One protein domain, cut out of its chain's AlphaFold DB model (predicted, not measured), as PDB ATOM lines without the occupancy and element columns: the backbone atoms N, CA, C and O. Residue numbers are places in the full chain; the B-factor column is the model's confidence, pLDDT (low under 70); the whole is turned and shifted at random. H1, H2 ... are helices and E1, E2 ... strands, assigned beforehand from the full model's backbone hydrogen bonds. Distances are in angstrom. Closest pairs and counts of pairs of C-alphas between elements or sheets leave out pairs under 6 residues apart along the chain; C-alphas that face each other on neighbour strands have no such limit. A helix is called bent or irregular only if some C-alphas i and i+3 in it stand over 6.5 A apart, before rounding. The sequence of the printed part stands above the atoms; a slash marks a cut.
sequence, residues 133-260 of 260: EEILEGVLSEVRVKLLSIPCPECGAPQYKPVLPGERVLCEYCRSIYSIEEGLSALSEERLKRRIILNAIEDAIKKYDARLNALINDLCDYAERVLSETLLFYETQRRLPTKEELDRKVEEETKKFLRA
ATOM      1  N   GLU A 133      20.943  16.033  25.716       73.00
ATOM      2  CA  GLU A 133      20.308  16.877  26.735       73.00
ATOM      3  C   GLU A 133      20.739  18.361  26.715       73.00
ATOM      4  O   GLU A 133      19.890  19.235  26.844       73.00
ATOM      5  N   GLU A 134      22.027  18.676  26.535       76.44
ATOM      6  CA  GLU A 134      22.539  20.056  26.474       76.44
ATOM      7  C   GLU A 134      22.124  20.760  25.176       76.44
ATOM      8  O   GLU A 134      21.730  21.929  25.200       76.44
ATOM      9  N   ILE A 135      22.156  20.040  24.048       77.62
ATOM     10  CA  ILE A 135      21.684  20.553  22.753       77.62
ATOM     11  C   ILE A 135      20.177  20.825  22.824       77.62
ATOM     12  O   ILE A 135      19.713  21.896  22.422       77.62
ATOM     13  N   LEU A 136      19.416  19.874  23.371       81.12
ATOM     14  CA  LEU A 136      17.975  19.997  23.557       81.12
ATOM     15  C   LEU A 136      17.625  21.161  24.482       81.12
ATOM     16  O   LEU A 136      16.786  21.977  24.115       81.12
ATOM     17  N   GLU A 137      18.295  21.313  25.626       85.31
ATOM     18  CA  GLU A 137      18.059  22.453  26.518       85.31
ATOM     19  C   GLU A 137      18.384  23.790  25.833       85.31
ATOM     20  O   GLU A 137      17.653  24.770  26.001       85.31
ATOM     21  N   GLY A 138      19.424  23.828  24.994       83.25
ATOM     22  CA  GLY A 138      19.722  24.979  24.141       83.25
ATOM     23  C   GLY A 138      18.551  25.352  23.225       83.25
ATOM     24  O   GLY A 138      18.143  26.515  23.182       83.25
ATOM     25  N   VAL A 139      17.963  24.362  22.549       84.88
ATOM     26  CA  VAL A 139      16.801  24.552  21.664       84.88
ATOM     27  C   VAL A 139      15.569  25.000  22.451       84.88
ATOM     28  O   VAL A 139      14.923  25.974  22.062       84.88
ATOM     29  N   LEU A 140      15.260  24.350  23.576       86.12
ATOM     30  CA  LEU A 140      14.110  24.697  24.419       86.12
ATOM     31  C   LEU A 140      14.228  26.126  24.972       86.12
ATOM     32  O   LEU A 140      13.256  26.880  24.952       86.12
ATOM     33  N   SER A 141      15.424  26.531  25.408       85.25
ATOM     34  CA  SER A 141      15.721  27.893  25.871       85.25
ATOM     35  C   SER A 141      15.523  28.935  24.761       85.25
ATOM     36  O   SER A 141      14.932  29.989  25.001       85.25
ATOM     37  N   GLU A 142      15.945  28.643  23.526       83.75
ATOM     38  CA  GLU A 142      15.724  29.528  22.373       83.75
ATOM     39  C   GLU A 142      14.227  29.654  22.038       83.75
ATOM     40  O   GLU A 142      13.741  30.762  21.803       83.75
ATOM     41  N   VAL A 143      13.480  28.543  22.079       83.69
ATOM     42  CA  VAL A 143      12.019  28.540  21.902       83.69
ATOM     43  C   VAL A 143      11.352  29.424  22.959       83.69
ATOM     44  O   VAL A 143      10.571  30.304  22.600       83.69
ATOM     45  N   ARG A 144      11.711  29.284  24.246       84.81
ATOM     46  CA  ARG A 144      11.188  30.143  25.328       84.81
ATOM     47  C   ARG A 144      11.447  31.622  25.056       84.81
ATOM     48  O   ARG A 144      10.520  32.424  25.105       84.81
ATOM     49  N   VAL A 145      12.688  31.991  24.731       80.81
ATOM     50  CA  VAL A 145      13.071  33.394  24.491       80.81
ATOM     51  C   VAL A 145      12.312  33.999  23.312       80.81
ATOM     52  O   VAL A 145      11.873  35.147  23.385       80.81
ATOM     53  N   LYS A 146      12.115  33.237  22.236       77.81
ATOM     54  CA  LYS A 146      11.357  33.716  21.076       77.81
ATOM     55  C   LYS A 146       9.877  33.890  21.382       77.81
ATOM     56  O   LYS A 146       9.293  34.866  20.929       77.81
ATOM     57  N   LEU A 147       9.290  32.988  22.166       77.62
ATOM     58  CA  LEU A 147       7.879  33.058  22.548       77.62
ATOM     59  C   LEU A 147       7.597  34.112  23.633       77.62
ATOM     60  O   LEU A 147       6.460  34.560  23.750       77.62
ATOM     61  N   LEU A 148       8.617  34.567  24.375       74.62
ATOM     62  CA  LEU A 148       8.514  35.740  25.259       74.62
ATOM     63  C   LEU A 148       8.285  37.042  24.488       74.62
ATOM     64  O   LEU A 148       7.703  37.988  25.019       74.62
ATOM     65  N   SER A 149       8.762  37.110  23.249       72.00
ATOM     66  CA  SER A 149       8.592  38.285  22.406       72.00
ATOM     67  C   SER A 149       7.343  38.091  21.565       72.00
ATOM     68  O   SER A 149       7.333  37.262  20.659       72.00
ATOM     69  N   ILE A 150       6.282  38.844  21.872       72.19
ATOM     70  CA  ILE A 150       5.004  38.696  21.172       72.19
ATOM     71  C   ILE A 150       5.236  38.845  19.659       72.19
ATOM     72  O   ILE A 150       5.687  39.901  19.192       72.19
ATOM     73  N   PRO A 151       4.954  37.787  18.886       74.19
ATOM     74  CA  PRO A 151       5.225  37.765  17.461       74.19
ATOM     75  C   PRO A 151       4.263  38.693  16.724       74.19
ATOM     76  O   PRO A 151       3.211  39.082  17.229       74.19
ATOM     77  N   CYS A 152       4.623  39.046  15.495       76.56
ATOM     78  CA  CYS A 152       3.772  39.896  14.677       76.56
ATOM     79  C   CYS A 152       2.439  39.192  14.349       76.56
ATOM     80  O   CYS A 152       2.480  38.087  13.804       76.56
ATOM     81  N   PRO A 153       1.275  39.827  14.589       77.31
ATOM     82  CA  PRO A 153      -0.031  39.236  14.301       77.31
ATOM     83  C   PRO A 153      -0.255  38.991  12.800       77.31
ATOM     84  O   PRO A 153      -0.948  38.065  12.407       77.31
ATOM     85  N   GLU A 154       0.397  39.765  11.935       78.94
ATOM     86  CA  GLU A 154       0.201  39.668  10.484       78.94
ATOM     87  C   GLU A 154       1.044  38.558   9.845       78.94
ATOM     88  O   GLU A 154       0.566  37.767   9.026       78.94
ATOM     89  N   CYS A 155       2.325  38.460  10.218       75.25
ATOM     90  CA  CYS A 155       3.273  37.545   9.571       75.25
ATOM     91  C   CYS A 155       3.800  36.426  10.480       75.25
ATOM     92  O   CYS A 155       4.438  35.499   9.988       75.25
ATOM     93  N   GLY A 156       3.534  36.476  11.788       70.56
ATOM     94  CA  GLY A 156       4.014  35.490  12.763       70.56
ATOM     95  C   GLY A 156       5.523  35.530  13.008       70.56
ATOM     96  O   GLY A 156       6.077  34.557  13.512       70.56
ATOM     97  N   ALA A 157       6.203  36.611  12.612       69.88
ATOM     98  CA  ALA A 157       7.639  36.746  12.829       69.88
ATOM     99  C   ALA A 157       7.938  37.114  14.295       69.88
ATOM    100  O   ALA A 157       7.247  37.987  14.836       69.88
ATOM    101  N   PRO A 158       8.949  36.488  14.928       66.19
ATOM    102  CA  PRO A 158       9.380  36.843  16.276       66.19
ATOM    103  C   PRO A 158      10.036  38.230  16.283       66.19
ATOM    104  O   PRO A 158      10.648  38.642  15.297       66.19
ATOM    105  N   GLN A 159       9.928  38.947  17.401       66.44
ATOM    106  CA  GLN A 159      10.676  40.191  17.612       66.44
ATOM    107  C   GLN A 159      11.916  39.925  18.455       66.44
ATOM    108  O   GLN A 159      11.893  39.114  19.373       66.44
ATOM    109  N   TYR A 160      12.998  40.646  18.165       60.88
ATOM    110  CA  TYR A 160      14.265  40.519  18.894       60.88
ATOM    111  C   TYR A 160      14.392  41.495  20.071       60.88
ATOM    112  O   TYR A 160      15.415  41.508  20.755       60.88
ATOM    113  N   LYS A 161      13.375  42.334  20.305       61.06
ATOM    114  CA  LYS A 161      13.335  43.302  21.404       61.06
ATOM    115  C   LYS A 161      12.085  43.078  22.260       61.06
ATOM    116  O   LYS A 161      11.005  42.934  21.684       61.06
ATOM    117  N   PRO A 162      12.212  43.080  23.601       60.16
ATOM    118  CA  PRO A 162      11.064  43.062  24.497       60.16
ATOM    119  C   PRO A 162      10.177  44.273  24.219       60.16
ATOM    120  O   PRO A 162      10.669  45.398  24.165       60.16
ATOM    121  N   VAL A 163       8.885  44.024  24.046       63.59
ATOM    122  CA  VAL A 163       7.877  45.061  23.821       63.59
ATOM    123  C   VAL A 163       7.280  45.450  25.165       63.59
ATOM    124  O   VAL A 163       6.984  44.567  25.975       63.59
ATOM    125  N   LEU A 164       7.091  46.744  25.419       66.88
ATOM    126  CA  LEU A 164       6.414  47.210  26.628       66.88
ATOM    127  C   LEU A 164       4.885  47.289  26.432       66.88
ATOM    128  O   LEU A 164       4.420  47.590  25.332       66.88
ATOM    129  N   PRO A 165       4.073  47.052  27.481       65.06
ATOM    130  CA  PRO A 165       2.623  47.258  27.412       65.06
ATOM    131  C   PRO A 165       2.266  48.681  26.952       65.06
ATOM    132  O   PRO A 165       2.791  49.658  27.488       65.06
ATOM    133  N   GLY A 166       1.386  48.799  25.952       69.44
ATOM    134  CA  GLY A 166       1.003  50.076  25.330       69.44
ATOM    135  C   GLY A 166       1.988  50.638  24.292       69.44
ATOM    136  O   GLY A 166       1.697  51.664  23.673       69.44
ATOM    137  N   GLU A 167       3.133  49.990  24.063       77.56
ATOM    138  CA  GLU A 167       4.070  50.341  22.993       77.56
ATOM    139  C   GLU A 167       3.572  49.814  21.635       77.56
ATOM    140  O   GLU A 167       3.046  48.704  21.529       77.56
ATOM    141  N   ARG A 168       3.751  50.608  20.570       82.00
ATOM    142  CA  ARG A 168       3.501  50.166  19.190       82.00
ATOM    143  C   ARG A 168       4.816  49.779  18.528       82.00
ATOM    144  O   ARG A 168       5.721  50.602  18.422       82.00
ATOM    145  N   VAL A 169       4.888  48.551  18.035       79.50
ATOM    146  CA  VAL A 169       6.091  47.943  17.464       79.50
ATOM    147  C   VAL A 169       5.953  47.820  15.965       79.50
ATOM    148  O   VAL A 169       4.933  47.362  15.455       79.50
ATOM    149  N   LEU A 170       7.006  48.210  15.250       82.12
ATOM    150  CA  LEU A 170       7.124  47.989  13.817       82.12
ATOM    151  C   LEU A 170       7.760  46.621  13.568       82.12
ATOM    152  O   LEU A 170       8.904  46.390  13.949       82.12
ATOM    153  N   CYS A 171       7.047  45.730  12.883       78.12
ATOM    154  CA  CYS A 171       7.613  44.454  12.468       78.12
ATOM    155  C   CYS A 171       8.702  44.657  11.404       78.12
ATOM    156  O   CYS A 171       8.426  45.186  10.328       78.12
ATOM    157  N   GLU A 172       9.917  44.160  11.642       78.44
ATOM    158  CA  GLU A 172      11.025  44.270  10.676       78.44
ATOM    159  C   GLU A 172      10.810  43.444   9.391       78.44
ATOM    160  O   GLU A 172      11.426  43.725   8.364       78.44
ATOM    161  N   TYR A 173       9.895  42.467   9.415       80.06
ATOM    162  CA  TYR A 173       9.641  41.549   8.301       80.06
ATOM    163  C   TYR A 173       8.537  42.040   7.362       80.06
ATOM    164  O   TYR A 173       8.757  42.187   6.163       80.06
ATOM    165  N   CYS A 174       7.339  42.295   7.898       83.25
ATOM    166  CA  CYS A 174       6.180  42.709   7.098       83.25
ATOM    167  C   CYS A 174       5.885  44.212   7.170       83.25
ATOM    168  O   CYS A 174       5.028  44.695   6.436       83.25
ATOM    169  N   ARG A 175       6.602  44.959   8.025       83.44
ATOM    170  CA  ARG A 175       6.414  46.401   8.262       83.44
ATOM    171  C   ARG A 175       5.052  46.788   8.848       83.44
ATOM    172  O   ARG A 175       4.734  47.973   8.895       83.44
ATOM    173  N   SER A 176       4.277  45.825   9.343       83.31
ATOM    174  CA  SER A 176       3.048  46.099  10.089       83.31
ATOM    175  C   SER A 176       3.363  46.669  11.469       83.31
ATOM    176  O   SER A 176       4.312  46.235  12.130       83.31
ATOM    177  N   ILE A 177       2.563  47.644  11.899       84.56
ATOM    178  CA  ILE A 177       2.653  48.256  13.226       84.56
ATOM    179  C   ILE A 177       1.601  47.609  14.116       84.56
ATOM    180  O   ILE A 177       0.416  47.701  13.801       84.56
ATOM    181  N   TYR A 178       2.023  47.011  15.223       81.88
ATOM    182  CA  TYR A 178       1.131  46.296  16.131       81.88
ATOM    183  C   TYR A 178       1.505  46.519  17.600       81.88
ATOM    184  O   TYR A 178       2.616  46.940  17.921       81.88
ATOM    185  N   SER A 179       0.556  46.262  18.486       81.38
ATOM    186  CA  SER A 179       0.692  46.294  19.942       81.38
ATOM    187  C   SER A 179       0.758  44.883  20.524       81.38
ATOM    188  O   SER A 179       0.433  43.892  19.862       81.38
ATOM    189  N   ILE A 180       1.153  44.790  21.793       74.88
ATOM    190  CA  ILE A 180       1.113  43.540  22.558       74.88
ATOM    191  C   ILE A 180      -0.290  42.939  22.526       74.88
ATOM    192  O   ILE A 180      -0.443  41.759  22.234       74.88
ATOM    193  N   GLU A 181      -1.311  43.750  22.776       77.25
ATOM    194  CA  GLU A 181      -2.702  43.319  22.855       77.25
ATOM    195  C   GLU A 181      -3.193  42.734  21.526       77.25
ATOM    196  O   GLU A 181      -3.836  41.686  21.520       77.25
ATOM    197  N   GLU A 182      -2.839  43.359  20.401       77.38
ATOM    198  CA  GLU A 182      -3.158  42.852  19.059       77.38
ATOM    199  C   GLU A 182      -2.442  41.524  18.775       77.38
ATOM    200  O   GLU A 182      -3.058  40.591  18.261       77.38
ATOM    201  N   GLY A 183      -1.167  41.398  19.158       77.06
ATOM    202  CA  GLY A 183      -0.413  40.151  19.012       77.06
ATOM    203  C   GLY A 183      -0.947  39.016  19.892       77.06
ATOM    204  O   GLY A 183      -1.089  37.888  19.426       77.06
ATOM    205  N   LEU A 184      -1.314  39.314  21.143       74.62
ATOM    206  CA  LEU A 184      -1.935  38.355  22.060       74.62
ATOM    207  C   LEU A 184      -3.331  37.940  21.591       74.62
ATOM    208  O   LEU A 184      -3.666  36.760  21.649       74.62
ATOM    209  N   SER A 185      -4.129  38.878  21.076       75.56
ATOM    210  CA  SER A 185      -5.428  38.560  20.482       75.56
ATOM    211  C   SER A 185      -5.262  37.640  19.275       75.56
ATOM    212  O   SER A 185      -6.041  36.709  19.102       75.56
ATOM    213  N   ALA A 186      -4.230  37.845  18.460       71.94
ATOM    214  CA  ALA A 186      -3.978  37.025  17.283       71.94
ATOM    215  C   ALA A 186      -3.501  35.598  17.634       71.94
ATOM    216  O   ALA A 186      -3.696  34.672  16.851       71.94
ATOM    217  N   LEU A 187      -2.962  35.375  18.840       69.12
ATOM    218  CA  LEU A 187      -2.665  34.027  19.348       69.12
ATOM    219  C   LEU A 187      -3.924  33.186  19.627       69.12
ATOM    220  O   LEU A 187      -3.805  31.971  19.788       69.12
ATOM    221  N   SER A 188      -5.114  33.799  19.653       69.06
ATOM    222  CA  SER A 188      -6.388  33.067  19.680       69.06
ATOM    223  C   SER A 188      -6.728  32.412  18.333       69.06
ATOM    224  O   SER A 188      -7.496  31.451  18.294       69.06
ATOM    225  N   GLU A 189      -6.122  32.871  17.230       74.06
ATOM    226  CA  GLU A 189      -6.271  32.242  15.923       74.06
ATOM    227  C   GLU A 189      -5.330  31.040  15.782       74.06
ATOM    228  O   GLU A 189      -4.114  31.167  15.622       74.06
ATOM    229  N   GLU A 190      -5.911  29.841  15.761       72.56
ATOM    230  CA  GLU A 190      -5.187  28.563  15.733       72.56
ATOM    231  C   GLU A 190      -4.192  28.446  14.558       72.56
ATOM    232  O   GLU A 190      -3.081  27.931  14.706       72.56
ATOM    233  N   ARG A 191      -4.545  28.996  13.388       70.38
ATOM    234  CA  ARG A 191      -3.670  29.016  12.202       70.38
ATOM    235  C   ARG A 191      -2.420  29.863  12.411       70.38
ATOM    236  O   ARG A 191      -1.330  29.465  11.995       70.38
ATOM    237  N   LEU A 192      -2.573  31.026  13.030       69.69
ATOM    238  CA  LEU A 192      -1.471  31.944  13.263       69.69
ATOM    239  C   LEU A 192      -0.589  31.449  14.412       69.69
ATOM    240  O   LEU A 192       0.634  31.435  14.262       69.69
ATOM    241  N   LYS A 193      -1.205  30.948  15.491       75.06
ATOM    242  CA  LYS A 193      -0.530  30.265  16.606       75.06
ATOM    243  C   LYS A 193       0.394  29.160  16.090       75.06
ATOM    244  O   LYS A 193       1.582  29.147  16.410       75.06
ATOM    245  N   ARG A 194      -0.110  28.283  15.215       78.44
ATOM    246  CA  ARG A 194       0.688  27.192  14.637       78.44
ATOM    247  C   ARG A 194       1.854  27.697  13.786       78.44
ATOM    248  O   ARG A 194       2.957  27.167  13.884       78.44
ATOM    249  N   ARG A 195       1.641  28.741  12.977       78.19
ATOM    250  CA  ARG A 195       2.701  29.343  12.147       78.19
ATOM    251  C   ARG A 195       3.817  29.963  12.995       78.19
ATOM    252  O   ARG A 195       4.987  29.797  12.672       78.19
ATOM    253  N   ILE A 196       3.458  30.649  14.077       75.50
ATOM    254  CA  ILE A 196       4.401  31.247  15.032       75.50
ATOM    255  C   ILE A 196       5.295  30.174  15.657       75.50
ATOM    256  O   ILE A 196       6.515  30.322  15.678       75.50
ATOM    257  N   ILE A 197       4.680  29.095  16.145       81.25
ATOM    258  CA  ILE A 197       5.386  27.989  16.793       81.25
ATOM    259  C   ILE A 197       6.388  27.356  15.827       81.25
ATOM    260  O   ILE A 197       7.563  27.219  16.164       81.25
ATOM    261  N   LEU A 198       5.946  27.038  14.608       81.00
ATOM    262  CA  LEU A 198       6.807  26.427  13.596       81.00
ATOM    263  C   LEU A 198       7.995  27.325  13.239       81.00
ATOM    264  O   LEU A 198       9.122  26.845  13.223       81.00
ATOM    265  N   ASN A 199       7.778  28.630  13.050       79.44
ATOM    266  CA  ASN A 199       8.873  29.567  12.783       79.44
ATOM    267  C   ASN A 199       9.883  29.621  13.942       79.44
ATOM    268  O   ASN A 199      11.094  29.619  13.717       79.44
ATOM    269  N   ALA A 200       9.399  29.654  15.189       78.38
ATOM    270  CA  ALA A 200      10.265  29.681  16.365       78.38
ATOM    271  C   ALA A 200      11.129  28.412  16.465       78.38
ATOM    272  O   ALA A 200      12.330  28.518  16.735       78.38
ATOM    273  N   ILE A 201      10.529  27.246  16.198       81.88
ATOM    274  CA  ILE A 201      11.187  25.935  16.217       81.88
ATOM    275  C   ILE A 201      12.180  25.797  15.065       81.88
ATOM    276  O   ILE A 201      13.333  25.457  15.308       81.88
ATOM    277  N   GLU A 202      11.779  26.082  13.825       80.69
ATOM    278  CA  GLU A 202      12.651  25.940  12.653       80.69
ATOM    279  C   GLU A 202      13.914  26.791  12.783       80.69
ATOM    280  O   GLU A 202      15.020  26.323  12.507       80.69
ATOM    281  N   ASP A 203      13.769  28.036  13.233       75.25
ATOM    282  CA  ASP A 203      14.917  28.910  13.438       75.25
ATOM    283  C   ASP A 203      15.783  28.471  14.628       75.25
ATOM    284  O   ASP A 203      16.980  28.752  14.639       75.25
ATOM    285  N   ALA A 204      15.204  27.814  15.641       75.69
ATOM    286  CA  ALA A 204      15.979  27.212  16.723       75.69
ATOM    287  C   ALA A 204      16.757  25.988  16.208       75.69
ATOM    288  O   ALA A 204      17.974  25.945  16.337       75.69
ATOM    289  N   ILE A 205      16.106  25.049  15.519       79.88
ATOM    290  CA  ILE A 205      16.743  23.841  14.968       79.88
ATOM    291  C   ILE A 205      17.884  24.194  14.004       79.88
ATOM    292  O   ILE A 205      18.970  23.628  14.117       79.88
ATOM    293  N   LYS A 206      17.692  25.175  13.106       77.69
ATOM    294  CA  LYS A 206      18.735  25.643  12.167       77.69
ATOM    295  C   LYS A 206      20.017  26.114  12.858       77.69
ATOM    296  O   LYS A 206      21.081  26.062  12.247       77.69
ATOM    297  N   LYS A 207      19.918  26.615  14.092       70.94
ATOM    298  CA  LYS A 207      21.042  27.162  14.864       70.94
ATOM    299  C   LYS A 207      21.832  26.083  15.613       70.94
ATOM    300  O   LYS A 207      22.997  26.324  15.916       70.94
ATOM    301  N   TYR A 208      21.212  24.937  15.898       72.38
ATOM    302  CA  TYR A 208      21.800  23.863  16.701       72.38
ATOM    303  C   TYR A 208      22.123  22.622  15.855       72.38
ATOM    304  O   TYR A 208      23.280  22.420  15.499       72.38
ATOM    305  N   ASP A 209      21.131  21.792  15.508       72.06
ATOM    306  CA  ASP A 209      21.361  20.533  14.786       72.06
ATOM    307  C   ASP A 209      20.123  20.075  13.998       72.06
ATOM    308  O   ASP A 209      19.025  19.948  14.540       72.06
ATOM    309  N   ALA A 210      20.303  19.746  12.715       71.56
ATOM    310  CA  ALA A 210      19.237  19.272  11.832       71.56
ATOM    311  C   ALA A 210      18.649  17.899  12.221       71.56
ATOM    312  O   ALA A 210      17.546  17.561  11.786       71.56
ATOM    313  N   ARG A 211      19.340  17.096  13.042       71.38
ATOM    314  CA  ARG A 211      18.829  15.812  13.560       71.38
ATOM    315  C   ARG A 211      17.593  15.989  14.446       71.38
ATOM    316  O   ARG A 211      16.771  15.081  14.533       71.38
ATOM    317  N   LEU A 212      17.413  17.177  15.024       74.75
ATOM    318  CA  LEU A 212      16.267  17.530  15.866       74.75
ATOM    319  C   LEU A 212      14.959  17.698  15.086       74.75
ATOM    320  O   LEU A 212      13.898  17.793  15.696       74.75
ATOM    321  N   ASN A 213      14.997  17.673  13.749       74.56
ATOM    322  CA  ASN A 213      13.784  17.688  12.927       74.56
ATOM    323  C   ASN A 213      12.829  16.524  13.252       74.56
ATOM    324  O   ASN A 213      11.623  16.652  13.068       74.56
ATOM    325  N   ALA A 214      13.345  15.401  13.765       79.88
ATOM    326  CA  ALA A 214      12.515  14.283  14.209       79.88
ATOM    327  C   ALA A 214      11.628  14.626  15.426       79.88
ATOM    328  O   ALA A 214      10.599  13.986  15.613       79.88
ATOM    329  N   LEU A 215      11.993  15.651  16.208       82.31
ATOM    330  CA  LEU A 215      11.323  16.072  17.447       82.31
ATOM    331  C   LEU A 215      10.386  17.275  17.248       82.31
ATOM    332  O   LEU A 215       9.921  17.865  18.219       82.31
ATOM    333  N   ILE A 216      10.108  17.685  16.003       82.50
ATOM    334  CA  ILE A 216       9.292  18.882  15.722       82.50
ATOM    335  C   ILE A 216       7.915  18.811  16.388       82.50
ATOM    336  O   ILE A 216       7.440  19.827  16.889       82.50
ATOM    337  N   ASN A 217       7.280  17.636  16.402       82.12
ATOM    338  CA  ASN A 217       5.959  17.473  17.010       82.12
ATOM    339  C   ASN A 217       6.016  17.696  18.526       82.12
ATOM    340  O   ASN A 217       5.261  18.513  19.042       82.12
ATOM    341  N   ASP A 218       6.973  17.069  19.209       84.38
ATOM    342  CA  ASP A 218       7.143  17.234  20.654       84.38
ATOM    343  C   ASP A 218       7.504  18.691  20.999       84.38
ATOM    344  O   ASP A 218       7.024  19.258  21.981       84.38
ATOM    345  N   LEU A 219       8.344  19.333  20.176       84.31
ATOM    346  CA  LEU A 219       8.698  20.747  20.330       84.31
ATOM    347  C   LEU A 219       7.491  21.667  20.117       84.31
ATOM    348  O   LEU A 219       7.417  22.718  20.754       84.31
ATOM    349  N   CYS A 220       6.548  21.294  19.247       84.31
ATOM    350  CA  CYS A 220       5.295  22.028  19.084       84.31
ATOM    351  C   CYS A 220       4.452  21.941  20.357       84.31
ATOM    352  O   CYS A 220       4.021  22.981  20.850       84.31
ATOM    353  N   ASP A 221       4.289  20.747  20.929       85.88
ATOM    354  CA  ASP A 221       3.544  20.557  22.181       85.88
ATOM    355  C   ASP A 221       4.177  21.353  23.333       85.88
ATOM    356  O   ASP A 221       3.488  22.042  24.096       85.88
ATOM    357  N   TYR A 222       5.511  21.342  23.413       86.81
ATOM    358  CA  TYR A 222       6.260  22.170  24.354       86.81
ATOM    359  C   TYR A 222       6.004  23.670  24.137       86.81
ATOM    360  O   TYR A 222       5.678  24.396  25.077       86.81
ATOM    361  N   ALA A 223       6.119  24.149  22.897       85.62
ATOM    362  CA  ALA A 223       5.901  25.550  22.546       85.62
ATOM    363  C   ALA A 223       4.465  26.014  22.839       85.62
ATOM    364  O   ALA A 223       4.260  27.132  23.320       85.62
ATOM    365  N   GLU A 224       3.464  25.161  22.609       85.12
ATOM    366  CA  GLU A 224       2.077  25.439  22.981       85.12
ATOM    367  C   GLU A 224       1.906  25.618  24.486       85.12
ATOM    368  O   GLU A 224       1.186  26.522  24.931       85.12
ATOM    369  N   ARG A 225       2.598  24.797  25.279       85.19
ATOM    370  CA  ARG A 225       2.605  24.925  26.734       85.19
ATOM    371  C   ARG A 225       3.249  26.235  27.177       85.19
ATOM    372  O   ARG A 225       2.665  26.944  27.996       85.19
ATOM    373  N   VAL A 226       4.396  26.590  26.598       85.31
ATOM    374  CA  VAL A 226       5.092  27.857  26.879       85.31
ATOM    375  C   VAL A 226       4.196  29.062  26.579       85.31
ATOM    376  O   VAL A 226       4.081  29.974  27.403       85.31
ATOM    377  N   LEU A 227       3.518  29.059  25.427       82.56
ATOM    378  CA  LEU A 227       2.565  30.109  25.061       82.56
ATOM    379  C   LEU A 227       1.395  30.187  26.042       82.56
ATOM    380  O   LEU A 227       1.033  31.280  26.472       82.56
ATOM    381  N   SER A 228       0.834  29.043  26.434       83.62
ATOM    382  CA  SER A 228      -0.290  28.987  27.375       83.62
ATOM    383  C   SER A 228       0.080  29.573  28.742       83.62
ATOM    384  O   SER A 228      -0.671  30.373  29.297       83.62
ATOM    385  N   GLU A 229       1.263  29.240  29.266       85.38
ATOM    386  CA  GLU A 229       1.760  29.800  30.530       85.38
ATOM    387  C   GLU A 229       2.063  31.301  30.424       85.38
ATOM    388  O   GLU A 229       1.792  32.056  31.362       85.38
ATOM    389  N   THR A 230       2.583  31.749  29.278       82.19
ATOM    390  CA  THR A 230       2.851  33.169  29.005       82.19
ATOM    391  C   THR A 230       1.553  33.980  28.964       82.19
ATOM    392  O   THR A 230       1.474  35.043  29.585       82.19
ATOM    393  N   LEU A 231       0.518  33.461  28.294       80.62
ATOM    394  CA  LEU A 231      -0.811  34.074  28.227       80.62
ATOM    395  C   LEU A 231      -1.453  34.176  29.612       80.62
ATOM    396  O   LEU A 231      -1.848  35.265  30.026       80.62
ATOM    397  N   LEU A 232      -1.469  33.075  30.367       83.75
ATOM    398  CA  LEU A 232      -2.026  33.042  31.720       83.75
ATOM    399  C   LEU A 232      -1.311  34.031  32.659       83.75
ATOM    400  O   LEU A 232      -1.938  34.701  33.487       83.75
ATOM    401  N   PHE A 233       0.014  34.145  32.528       84.00
ATOM    402  CA  PHE A 233       0.797  35.114  33.289       84.00
ATOM    403  C   PHE A 233       0.385  36.548  32.949       84.00
ATOM    404  O   PHE A 233       0.164  37.352  33.857       84.00
ATOM    405  N   TYR A 234       0.224  36.857  31.660       80.12
ATOM    406  CA  TYR A 234      -0.205  38.176  31.207       80.12
ATOM    407  C   TYR A 234      -1.616  38.532  31.690       80.12
ATOM    408  O   TYR A 234      -1.837  39.645  32.168       80.12
ATOM    409  N   GLU A 235      -2.564  37.594  31.631       81.56
ATOM    410  CA  GLU A 235      -3.931  37.798  32.129       81.56
ATOM    411  C   GLU A 235      -3.956  38.156  33.619       81.56
ATOM    412  O   GLU A 235      -4.717  39.031  34.040       81.56
ATOM    413  N   THR A 236      -3.079  37.525  34.403       83.75
ATOM    414  CA  THR A 236      -3.020  37.699  35.858       83.75
ATOM    415  C   THR A 236      -2.226  38.943  36.269       83.75
ATOM    416  O   THR A 236      -2.630  39.668  37.174       83.75
ATOM    417  N   GLN A 237      -1.074  39.187  35.637       81.94
ATOM    418  CA  GLN A 237      -0.095  40.192  36.071       81.94
ATOM    419  C   GLN A 237      -0.097  41.460  35.206       81.94
ATOM    420  O   GLN A 237       0.589  42.422  35.545       81.94
ATOM    421  N   ARG A 238      -0.832  41.466  34.081       79.38
ATOM    422  CA  ARG A 238      -0.877  42.560  33.087       79.38
ATOM    423  C   ARG A 238       0.509  43.006  32.598       79.38
ATOM    424  O   ARG A 238       0.713  44.160  32.231       79.38
ATOM    425  N   ARG A 239       1.463  42.073  32.590       79.44
ATOM    426  CA  ARG A 239       2.818  42.216  32.046       79.44
ATOM    427  C   ARG A 239       3.311  40.864  31.545       79.44
ATOM    428  O   ARG A 239       2.818  39.828  31.989       79.44
ATOM    429  N   LEU A 240       4.308  40.871  30.669       77.44
ATOM    430  CA  LEU A 240       4.984  39.645  30.251       77.44
ATOM    431  C   LEU A 240       5.890  39.099  31.376       77.44
ATOM    432  O   LEU A 240       6.417  39.886  32.180       77.44
ATOM    433  N   PRO A 241       6.057  37.768  31.469       81.50
ATOM    434  CA  PRO A 241       7.010  37.164  32.390       81.50
ATOM    435  C   PRO A 241       8.449  37.475  31.963       81.50
ATOM    436  O   PRO A 241       8.757  37.613  30.780       81.50
ATOM    437  N   THR A 242       9.349  37.567  32.937       83.25
ATOM    438  CA  THR A 242      10.795  37.509  32.681       83.25
ATOM    439  C   THR A 242      11.210  36.100  32.264       83.25
ATOM    440  O   THR A 242      10.467  35.135  32.475       83.25
ATOM    441  N   LYS A 243      12.418  35.960  31.703       79.69
ATOM    442  CA  LYS A 243      12.954  34.650  31.323       79.69
ATOM    443  C   LYS A 243      12.974  33.693  32.516       79.69
ATOM    444  O   LYS A 243      12.459  32.588  32.413       79.69
ATOM    445  N   GLU A 244      13.467  34.146  33.666       81.62
ATOM    446  CA  GLU A 244      13.570  33.326  34.874       81.62
ATOM    447  C   GLU A 244      12.195  32.951  35.452       81.62
ATOM    448  O   GLU A 244      12.037  31.885  36.045       81.62
ATOM    449  N   GLU A 245      11.190  33.820  35.317       83.31
ATOM    450  CA  GLU A 245       9.813  33.524  35.736       83.31
ATOM    451  C   GLU A 245       9.155  32.470  34.848       83.31
ATOM    452  O   GLU A 245       8.469  31.587  35.365       83.31
ATOM    453  N   LEU A 246       9.375  32.560  33.534       83.69
ATOM    454  CA  LEU A 246       8.867  31.582  32.582       83.69
ATOM    455  C   LEU A 246       9.578  30.238  32.752       83.69
ATOM    456  O   LEU A 246       8.899  29.224  32.862       83.69
ATOM    457  N   ASP A 247      10.910  30.236  32.863       83.44
ATOM    458  CA  ASP A 247      11.720  29.026  33.064       83.44
ATOM    459  C   ASP A 247      11.236  28.220  34.280       83.44
ATOM    460  O   ASP A 247      11.067  27.008  34.181       83.44
ATOM    461  N   ARG A 248      10.914  28.887  35.400       86.56
ATOM    462  CA  ARG A 248      10.329  28.230  36.586       86.56
ATOM    463  C   ARG A 248       8.950  27.623  36.324       86.56
ATOM    464  O   ARG A 248       8.618  26.598  36.909       86.56
ATOM    465  N   LYS A 249       8.126  28.260  35.487       84.62
ATOM    466  CA  LYS A 249       6.765  27.791  35.175       84.62
ATOM    467  C   LYS A 249       6.741  26.588  34.241       84.62
ATOM    468  O   LYS A 249       5.823  25.789  34.352       84.62
ATOM    469  N   VAL A 250       7.727  26.466  33.354       87.19
ATOM    470  CA  VAL A 250       7.837  25.347  32.401       87.19
ATOM    471  C   VAL A 250       8.902  24.325  32.806       87.19
ATOM    472  O   VAL A 250       9.297  23.485  31.997       87.19
ATOM    473  N   GLU A 251       9.421  24.400  34.036       85.94
ATOM    474  CA  GLU A 251      10.537  23.568  34.499       85.94
ATOM    475  C   GLU A 251      10.174  22.076  34.507       85.94
ATOM    476  O   GLU A 251      10.978  21.232  34.104       85.94
ATOM    477  N   GLU A 252       8.959  21.730  34.940       82.19
ATOM    478  CA  GLU A 252       8.504  20.339  34.983       82.19
ATOM    479  C   GLU A 252       8.339  19.747  33.581       82.19
ATOM    480  O   GLU A 252       8.754  18.615  33.334       82.19
ATOM    481  N   GLU A 253       7.772  20.506  32.647       82.00
ATOM    482  CA  GLU A 253       7.606  20.106  31.252       82.00
ATOM    483  C   GLU A 253       8.945  20.021  30.526       82.00
ATOM    484  O   GLU A 253       9.175  19.071  29.784       82.00
ATOM    485  N   THR A 254       9.866  20.940  30.818       81.94
ATOM    486  CA  THR A 254      11.248  20.891  30.324       81.94
ATOM    487  C   THR A 254      11.940  19.612  30.801       81.94
ATOM    488  O   THR A 254      12.504  18.873  29.999       81.94
ATOM    489  N   LYS A 255      11.825  19.268  32.091       84.19
ATOM    490  CA  LYS A 255      12.382  18.015  32.633       84.19
ATOM    491  C   LYS A 255      11.739  16.766  32.035       84.19
ATOM    492  O   LYS A 255      12.431  15.766  31.884       84.19
ATOM    493  N   LYS A 256      10.436  16.790  31.738       82.19
ATOM    494  CA  LYS A 256       9.749  15.676  31.062       82.19
ATOM    495  C   LYS A 256      10.269  15.501  29.639       82.19
ATOM    496  O   LYS A 256      10.568  14.377  29.264       82.19
ATOM    497  N   PHE A 257      10.431  16.598  28.904       81.88
ATOM    498  CA  PHE A 257      10.946  16.593  27.537       81.88
ATOM    499  C   PHE A 257      12.385  16.071  27.464       81.88
ATOM    500  O   PHE A 257      12.692  15.227  26.637       81.88
ATOM    501  N   LEU A 258      13.264  16.525  28.362       77.88
ATOM    502  CA  LEU A 258      14.674  16.108  28.378       77.88
ATOM    503  C   LEU A 258      14.893  14.653  28.828       77.88
ATOM    504  O   LEU A 258      15.987  14.129  28.660       77.88
ATOM    505  N   ARG A 259      13.888  14.016  29.446       72.19
ATOM    506  CA  ARG A 259      13.946  12.624  29.933       72.19
ATOM    507  C   ARG A 259      13.220  11.623  29.023       72.19
ATOM    508  O   ARG A 259      13.250  10.434  29.343       72.19
ATOM    509  N   ALA A 260      12.519  12.107  27.998       58.03
ATOM    510  CA  ALA A 260      11.793  11.304  27.012       58.03
ATOM    511  C   ALA A 260      12.734  10.845  25.891       58.03
ATOM    512  O   ALA A 260      12.556   9.694  25.436       58.03
TER     513      ALA A 260
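AT A GLANCE: This is residues 133 to 260 of the 260 residues of the protein "FHA domain-containing protein" of Candidatus Bathyarchaeota archaeon (UniProt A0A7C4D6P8). A body of crossed helices, in which H1, H3 and H4 pack on one another and H5 and H6 pack on H1 and H4, has at one end of its longest axis a small head made of the hairpin E1 and E2. The printed part has 128 residues with six named helices and two named strands, in the order H1 E1 E2 H2 H3 H4 H5 H6; the sheet is E1 - E2, antiparallel. The class is mostly helix, and the whole is compact, with a radius of gyration of the C-alphas of 14.1 A and spans of 39 by 30 by 24 A.

HOW THE PARTS SIT: H1, residues 133 to 148, is a hub touching four helices. E1, residues 168 to 170, and E2, residues 177 to 179, form a hairpin, with N 169 and O 178 at 2.8 A, within hydrogen-bond range. H2, residues 180 to 186, touches no helix. H3, residues 190 to 208, touches H1 with its residues 200 to 208 alone, opposite ways at a steep tilt of 42 degrees; the closest C-alphas, of Val 139 and Ala 204, are 5.7 A apart. H4, residues 210 to 237, has a kink of 67 degrees near residue 217 and is irregular, C-alphas 214 and 217 being 7.8 A apart. Its residues 219 to 230 alone touch H1, the closest C-alphas being those of Leu 147 and Leu 227, 6.6 A. H5, residues 243 to 249, touches residues 144 to 148 of H1 alone, about perpendicular at 73 degrees; the closest C-alphas are those of Val 145 and Lys 243, 6.9 A. H6, residues 251 to 258, touches residues 218 to 222 of H4 alone; the closest C-alphas are those of Tyr 222 and Glu 253, 7.3 A. Every O i to N i+4 pair is within hydrogen-bond range in H1, H2, H5 and H6, against 14 of 15 in H3 and 19 of 24 in H4.

IN THESE COORDINATES: H1 begins at C-alpha 133 (20.308, 16.877, 26.735) and is 22.3 A long, H3 is 27.4 A and H4 37.4 A. H6 ends at C-alpha 258 (14.674, 16.108, 28.378).

THE WHOLE: The farthest C-alphas, of Ile 177 and Arg 259, are 40.9 A apart. The printed part has no cut, and the link from H1 to E1, 19 residues, is long. Residues 157 to 166, 187 to 188, 192 and 260 have pLDDT under 70.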